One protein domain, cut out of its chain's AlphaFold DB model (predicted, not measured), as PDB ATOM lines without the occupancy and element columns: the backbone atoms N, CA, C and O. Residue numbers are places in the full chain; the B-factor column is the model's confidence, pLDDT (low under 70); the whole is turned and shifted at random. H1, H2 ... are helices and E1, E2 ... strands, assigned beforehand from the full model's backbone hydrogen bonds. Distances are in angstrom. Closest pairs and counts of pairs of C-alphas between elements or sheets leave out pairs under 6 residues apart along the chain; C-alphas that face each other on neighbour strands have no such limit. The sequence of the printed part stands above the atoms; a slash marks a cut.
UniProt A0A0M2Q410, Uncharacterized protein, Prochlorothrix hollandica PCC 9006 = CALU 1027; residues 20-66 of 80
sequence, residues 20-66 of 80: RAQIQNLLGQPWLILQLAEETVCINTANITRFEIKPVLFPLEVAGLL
ATOM      1  N   ARG A  20     -35.013  21.242  15.076       77.38
ATOM      2  CA  ARG A  20     -35.094  22.477  15.860       77.38
ATOM      3  C   ARG A  20     -35.711  22.228  17.235       77.38
ATOM      4  O   ARG A  20     -35.137  22.661  18.233       77.38
ATOM      5  N   ALA A  21     -36.819  21.493  17.297       82.06
ATOM      6  CA  ALA A  21     -37.465  21.117  18.552       82.06
ATOM      7  C   ALA A  21     -36.534  20.272  19.438       82.06
ATOM      8  O   ALA A  21     -36.445  20.494  20.647       82.06
ATOM      9  N   GLN A  22     -35.779  19.347  18.838       84.00
ATOM     10  CA  GLN A  22     -34.781  18.552  19.557       84.00
ATOM     11  C   GLN A  22     -33.645  19.415  20.119       84.00
ATOM     12  O   GLN A  22     -33.278  19.238  21.279       84.00
ATOM     13  N   ILE A  23     -33.124  20.375  19.347       83.50
ATOM     14  CA  ILE A  23     -32.078  21.303  19.811       83.50
ATOM     15  C   ILE A  23     -32.601  22.182  20.946       83.50
ATOM     16  O   ILE A  23     -31.910  22.359  21.945       83.50
ATOM     17  N   GLN A  24     -33.821  22.708  20.828       83.31
ATOM     18  CA  GLN A  24     -34.435  23.513  21.885       83.31
ATOM     19  C   GLN A  24     -34.610  22.711  23.177       83.31
ATOM     20  O   GLN A  24     -34.263  23.201  24.249       83.31
ATOM     21  N   ASN A  25     -35.083  21.466  23.081       86.69
ATOM     22  CA  ASN A  25     -35.205  20.584  24.240       86.69
ATOM     23  C   ASN A  25     -33.831  20.282  24.867       86.69
ATOM     24  O   ASN A  25     -33.678  20.317  26.086       86.69
ATOM     25  N   LEU A  26     -32.816  20.049  24.030       84.31
ATOM     26  CA  LEU A  26     -31.445  19.806  24.466       84.31
ATOM     27  C   LEU A  26     -30.876  21.018  25.222       84.31
ATOM     28  O   LEU A  26     -30.399  20.869  26.342       84.31
ATOM     29  N   LEU A  27     -30.979  22.221  24.651       84.62
ATOM     30  CA  LEU A  27     -30.505  23.461  25.277       84.62
ATOM     31  C   LEU A  27     -31.312  23.848  26.528       84.62
ATOM     32  O   LEU A  27     -30.797  24.572  27.376       84.62
ATOM     33  N   GLY A  28     -32.544  23.350  26.666       86.12
ATOM     34  CA  GLY A  28     -33.363  23.517  27.867       86.12
ATOM     35  C   GLY A  28     -32.891  22.695  29.074       86.12
ATOM     36  O   GLY A  28     -33.297  22.983  30.199       86.12
ATOM     37  N   GLN A  29     -32.035  21.688  28.877       90.88
ATOM     38  CA  GLN A  29     -31.433  20.940  29.985       90.88
ATOM     39  C   GLN A  29     -30.304  21.761  30.616       90.88
ATOM     40  O   GLN A  29     -29.541  22.365  29.876       90.88
ATOM     41  N   PRO A  30     -30.115  21.769  31.947       90.69
ATOM     42  CA  PRO A  30     -29.079  22.586  32.596       90.69
ATOM     43  C   PRO A  30     -27.644  22.130  32.284       90.69
ATOM     44  O   PRO A  30     -26.700  22.920  32.350       90.69
ATOM     45  N   TRP A  31     -27.473  20.849  31.948       92.00
ATOM     46  CA  TRP A  31     -26.181  20.238  31.658       92.00
ATOM     47  C   TRP A  31     -26.281  19.316  30.448       92.00
ATOM     48  O   TRP A  31     -27.185  18.485  30.370       92.00
ATOM     49  N   LEU A  32     -25.308  19.418  29.546       89.69
ATOM     50  CA  LEU A  32     -25.089  18.462  28.466       89.69
ATOM     51  C   LEU A  32     -23.870  17.617  28.784       89.69
ATOM     52  O   LEU A  32     -22.816  18.153  29.117       89.69
ATOM     53  N   ILE A  33     -24.008  16.302  28.651       90.50
ATOM     54  CA  ILE A  33     -22.915  15.353  28.842       90.50
ATOM     55  C   ILE A  33     -22.662  14.675  27.501       90.50
ATOM     56  O   ILE A  33     -23.499  13.921  27.002       90.50
ATOM     57  N   LEU A  34     -21.514  14.970  26.902       86.19
ATOM     58  CA  LEU A  34     -21.083  14.425  25.624       86.19
ATOM     59  C   LEU A  34     -20.001  13.379  25.875       86.19
ATOM     60  O   LEU A  34     -18.994  13.663  26.516       86.19
ATOM     61  N   GLN A  35     -20.205  12.176  25.346       89.62
ATOM     62  CA  GLN A  35     -19.160  11.158  25.300       89.62
ATOM     63  C   GLN A  35     -18.412  11.284  23.978       89.62
ATOM     64  O   GLN A  35     -18.962  10.980  22.916       89.62
ATOM     65  N   LEU A  36     -17.181  11.778  24.051       87.50
ATOM     66  CA  LEU A  36     -16.235  11.782  22.944       87.50
ATOM     67  C   LEU A  36     -15.433  10.475  22.968       87.50
ATOM     68  O   LEU A  36     -15.541   9.682  23.899       87.50
ATOM     69  N   ALA A  37     -14.639  10.230  21.925       87.12
ATOM     70  CA  ALA A  37     -13.897   8.974  21.794       87.12
ATOM     71  C   ALA A  37     -12.940   8.705  22.972       87.12
ATOM     72  O   ALA A  37     -12.723   7.549  23.324       87.12
ATOM     73  N   GLU A  38     -12.390   9.759  23.579       91.56
ATOM     74  CA  GLU A  38     -11.346   9.659  24.607       91.56
ATOM     75  C   GLU A  38     -11.745  10.287  25.950       91.56
ATOM     76  O   GLU A  38     -11.069  10.074  26.953       91.56
ATOM     77  N   GLU A  39     -12.842  11.049  26.000       88.44
ATOM     78  CA  GLU A  39     -13.218  11.806  27.192       88.44
ATOM     79  C   GLU A  39     -14.723  12.080  27.289       88.44
ATOM     80  O   GLU A  39     -15.462  12.062  26.303       88.44
ATOM     81  N   THR A  40     -15.165  12.387  28.508       92.38
ATOM     82  CA  THR A  40     -16.509  12.893  28.784       92.38
ATOM     83  C   THR A  40     -16.453  14.403  28.977       92.38
ATOM     84  O   THR A  40     -15.769  14.889  29.876       92.38
ATOM     85  N   VAL A  41     -17.223  15.143  28.182       88.56
ATOM     86  CA  VAL A  41     -17.327  16.602  28.278       88.56
ATOM     87  C   VAL A  41     -18.676  16.981  28.876       88.56
ATOM     88  O   VAL A  41     -19.723  16.620  28.341       88.56
ATOM     89  N   CYS A  42     -18.651  17.744  29.968       90.69
ATOM     90  CA  CYS A  42     -19.844  18.292  30.613       90.69
ATOM     91  C   CYS A  42     -19.948  19.795  30.324       90.69
ATOM     92  O   CYS A  42     -19.037  20.554  30.652       90.69
ATOM     93  N   ILE A  43     -21.059  20.237  29.738       87.69
ATOM     94  CA  ILE A  43     -21.298  21.627  29.338       87.69
ATOM     95  C   ILE A  43     -22.486  22.166  30.128       87.69
ATOM     96  O   ILE A  43     -23.573  21.597  30.068       87.69
ATOM     97  N   ASN A  44     -22.292  23.273  30.844       90.19
ATOM     98  CA  ASN A  44     -23.405  24.022  31.425       90.19
ATOM     99  C   ASN A  44     -24.087  24.832  30.316       90.19
ATOM    100  O   ASN A  44     -23.444  25.682  29.693       90.19
ATOM    101  N   THR A  45     -25.369  24.580  30.063       88.44
ATOM    102  CA  THR A  45     -26.088  25.213  28.947       88.44
ATOM    103  C   THR A  45     -26.327  26.702  29.138       88.44
ATOM    104  O   THR A  45     -26.389  27.420  28.145       88.44
ATOM    105  N   ALA A  46     -26.355  27.198  30.379       88.38
ATOM    106  CA  ALA A  46     -26.494  28.627  30.662       88.38
ATOM    107  C   ALA A  46     -25.315  29.460  30.125       88.38
ATOM    108  O   ALA A  46     -25.448  30.668  29.947       88.38
ATOM    109  N   ASN A  47     -24.175  28.819  29.841       84.75
ATOM    110  CA  ASN A  47     -22.978  29.463  29.299       84.75
ATOM    111  C   ASN A  47     -22.838  29.300  27.773       84.75
ATOM    112  O   ASN A  47     -21.833  29.727  27.202       84.75
ATOM    113  N   ILE A  48     -23.801  28.664  27.097       83.75
ATOM    114  CA  ILE A  48     -23.762  28.494  25.641       83.75
ATOM    115  C   ILE A  48     -24.185  29.805  24.979       83.75
ATOM    116  O   ILE A  48     -25.337  30.216  25.058       83.75
ATOM    117  N   THR A  49     -23.252  30.435  24.270       79.31
ATOM    118  CA  THR A  49     -23.501  31.665  23.499       79.31
ATOM    119  C   THR A  49     -23.729  31.396  22.011       79.31
ATOM    120  O   THR A  49     -24.294  32.231  21.306       79.31
ATOM    121  N   ARG A  50     -23.290  30.228  21.514       77.25
ATOM    122  CA  ARG A  50     -23.405  29.819  20.108       77.25
ATOM    123  C   ARG A  50     -23.437  28.297  19.961       77.25
ATOM    124  O   ARG A  50     -22.782  27.573  20.701       77.25
ATOM    125  N   PHE A  51     -24.148  27.835  18.943       75.69
ATOM    126  CA  PHE A  51     -24.325  26.454  18.531       75.69
ATOM    127  C   PHE A  51     -24.317  26.439  17.006       75.69
ATOM    128  O   PHE A  51     -24.939  27.286  16.365       75.69
ATOM    129  N   GLU A  52     -23.585  25.495  16.431       74.06
ATOM    130  CA  GLU A  52     -23.450  25.342  14.987       74.06
ATOM    131  C   GLU A  52     -23.571  23.871  14.615       74.06
ATOM    132  O   GLU A  52     -23.037  23.003  15.306       74.06
ATOM    133  N   ILE A  53     -24.211  23.600  13.481       71.81
ATOM    134  CA  ILE A  53     -24.285  22.260  12.896       71.81
ATOM    135  C   ILE A  53     -23.414  22.241  11.644       71.81
ATOM    136  O   ILE A  53     -23.485  23.160  10.824       71.81
ATOM    137  N   LYS A  54     -22.575  21.208  11.511       66.75
ATOM    138  CA  LYS A  54     -21.703  20.993  10.347       66.75
ATOM    139  C   LYS A  54     -22.017  19.647   9.665       66.75
ATOM    140  O   LYS A  54     -22.173  18.666  10.390       66.75
ATOM    141  N   PRO A  55     -22.048  19.564   8.316       64.38
ATOM    142  CA  PRO A  55     -21.942  20.682   7.367       64.38
ATOM    143  C   PRO A  55     -23.063  21.699   7.604       64.38
ATOM    144  O   PRO A  55     -24.054  21.353   8.236       64.38
ATOM    145  N   VAL A  56     -22.865  22.961   7.204       59.88
ATOM    146  CA  VAL A  56     -23.881  24.004   7.422       59.88
ATOM    147  C   VAL A  56     -25.143  23.546   6.710       59.88
ATOM    148  O   VAL A  56     -25.185  23.558   5.484       59.88
ATOM    149  N   LEU A  57     -26.117  23.063   7.481       54.25
ATOM    150  CA  LEU A  57     -27.323  22.497   6.901       54.25
ATOM    151  C   LEU A  57     -28.163  23.649   6.351       54.25
ATOM    152  O   LEU A  57     -28.458  23.634   5.167       54.25
ATOM    153  N   PHE A  58     -28.442  24.682   7.161       54.47
ATOM    154  CA  PHE A  58     -29.234  25.877   6.811       54.47
ATOM    155  C   PHE A  58     -28.944  27.014   7.826       54.47
ATOM    156  O   PHE A  58     -28.386  26.725   8.891       54.47
ATOM    157  N   PRO A  59     -29.299  28.290   7.564       52.97
ATOM    158  CA  PRO A  59     -29.235  29.345   8.580       52.97
ATOM    159  C   PRO A  59     -30.227  29.051   9.721       52.97
ATOM    160  O   PRO A  59     -31.432  29.236   9.583       52.97
ATOM    161  N   LEU A  60     -29.716  28.539  10.843       53.97
ATOM    162  CA  LEU A  60     -30.495  28.235  12.045       53.97
ATOM    163  C   LEU A  60     -30.612  29.496  12.910       53.97
ATOM    164  O   LEU A  60     -29.691  29.842  13.648       53.97
ATOM    165  N   GLU A  61     -31.752  30.179  12.837       53.59
ATOM    166  CA  GLU A  61     -32.097  31.239  13.787       53.59
ATOM    167  C   GLU A  61     -32.649  30.609  15.075       53.59
ATOM    168  O   GLU A  61     -33.840  30.308  15.211       53.59
ATOM    169  N   VAL A  62     -31.759  30.361  16.038       56.12
ATOM    170  CA  VAL A  62     -32.141  29.968  17.399       56.12
ATOM    171  C   VAL A  62     -32.158  31.222  18.268       56.12
ATOM    172  O   VAL A  62     -31.154  31.925  18.377       56.12
ATOM    173  N   ALA A  63     -33.305  31.514  18.884       52.97
ATOM    174  CA  ALA A  63     -33.455  32.665  19.768       52.97
ATOM    175  C   ALA A  63     -32.396  32.634  20.886       52.97
ATOM    176  O   ALA A  63     -32.295  31.648  21.614       52.97
ATOM    177  N   GLY A  64     -31.609  33.708  21.006       54.03
ATOM    178  CA  GLY A  64     -30.547  33.852  22.010       54.03
ATOM    179  C   GLY A  64     -29.122  33.564  21.517       54.03
ATOM    180  O   GLY A  64     -28.177  33.847  22.247       54.03
ATOM    181  N   LEU A  65     -28.941  33.068  20.287       52.28
ATOM    182  CA  LEU A  65     -27.623  32.807  19.704       52.28
ATOM    183  C   LEU A  65     -27.263  33.856  18.647       52.28
ATOM    184  O   LEU A  65     -27.576  33.703  17.467       52.28
ATOM    185  N   LEU A  66     -26.585  34.927  19.059       51.56
ATOM    186  CA  LEU A  66     -26.030  35.916  18.132       51.56
ATOM    187  C   LEU A  66     -24.567  35.591  17.807       51.56
ATOM    188  O   LEU A  66     -23.740  35.315  18.676       51.56
TER     189      LEU A  66
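AT A GLANCE: This is residues 20 to 66 of the 80 residues of an uncharacterized protein of Prochlorothrix hollandica PCC 9006 = CALU 1027 (UniProt A0A0M2Q410). This model has little regular structure: the hairpin E1 and E2 makes one end, while the short helix H1 and a long looped tail, residues 45 to 66, make the other. Residues 35 to 40 and 53 to 59 stick out. The printed part has 47 residues, with H1, E1, E2 in chain order; the class is mixed, with 18 residues in named elements. It is only just loose, close to compact, radius of gyration of the C-alphas 11.7 A, spanning 31 by 24 by 18 A.

HOW THE PARTS SIT: Look first at E1, residues 31 to 35, and E2, residues 40 to 44, antiparallel at 162 degrees; N 32 and O 43 are 2.8 A apart, within hydrogen-bond range. In H1, residues 20 to 27, every O i to N i+4 pair is within range. H1 and E2 are apart; the closest C-alphas of H1 and E1, Leu 26 and Leu 32, are 7.6 A apart.

IN THESE COORDINATES: Find C-alpha 31 at (-26.181, 20.238, 31.658); E1 runs 13.1 A. E2 runs 13.4 A to C-alpha 44 at (-23.405, 24.022, 31.425). H1 spans 10.5 A.

THE WHOLE: The C-alphas farthest apart, Glu 38 and Ala 63, are 32.3 A apart. The printed part has no cut, and both links are tight. Residues 54 to 66 have pLDDT under 70.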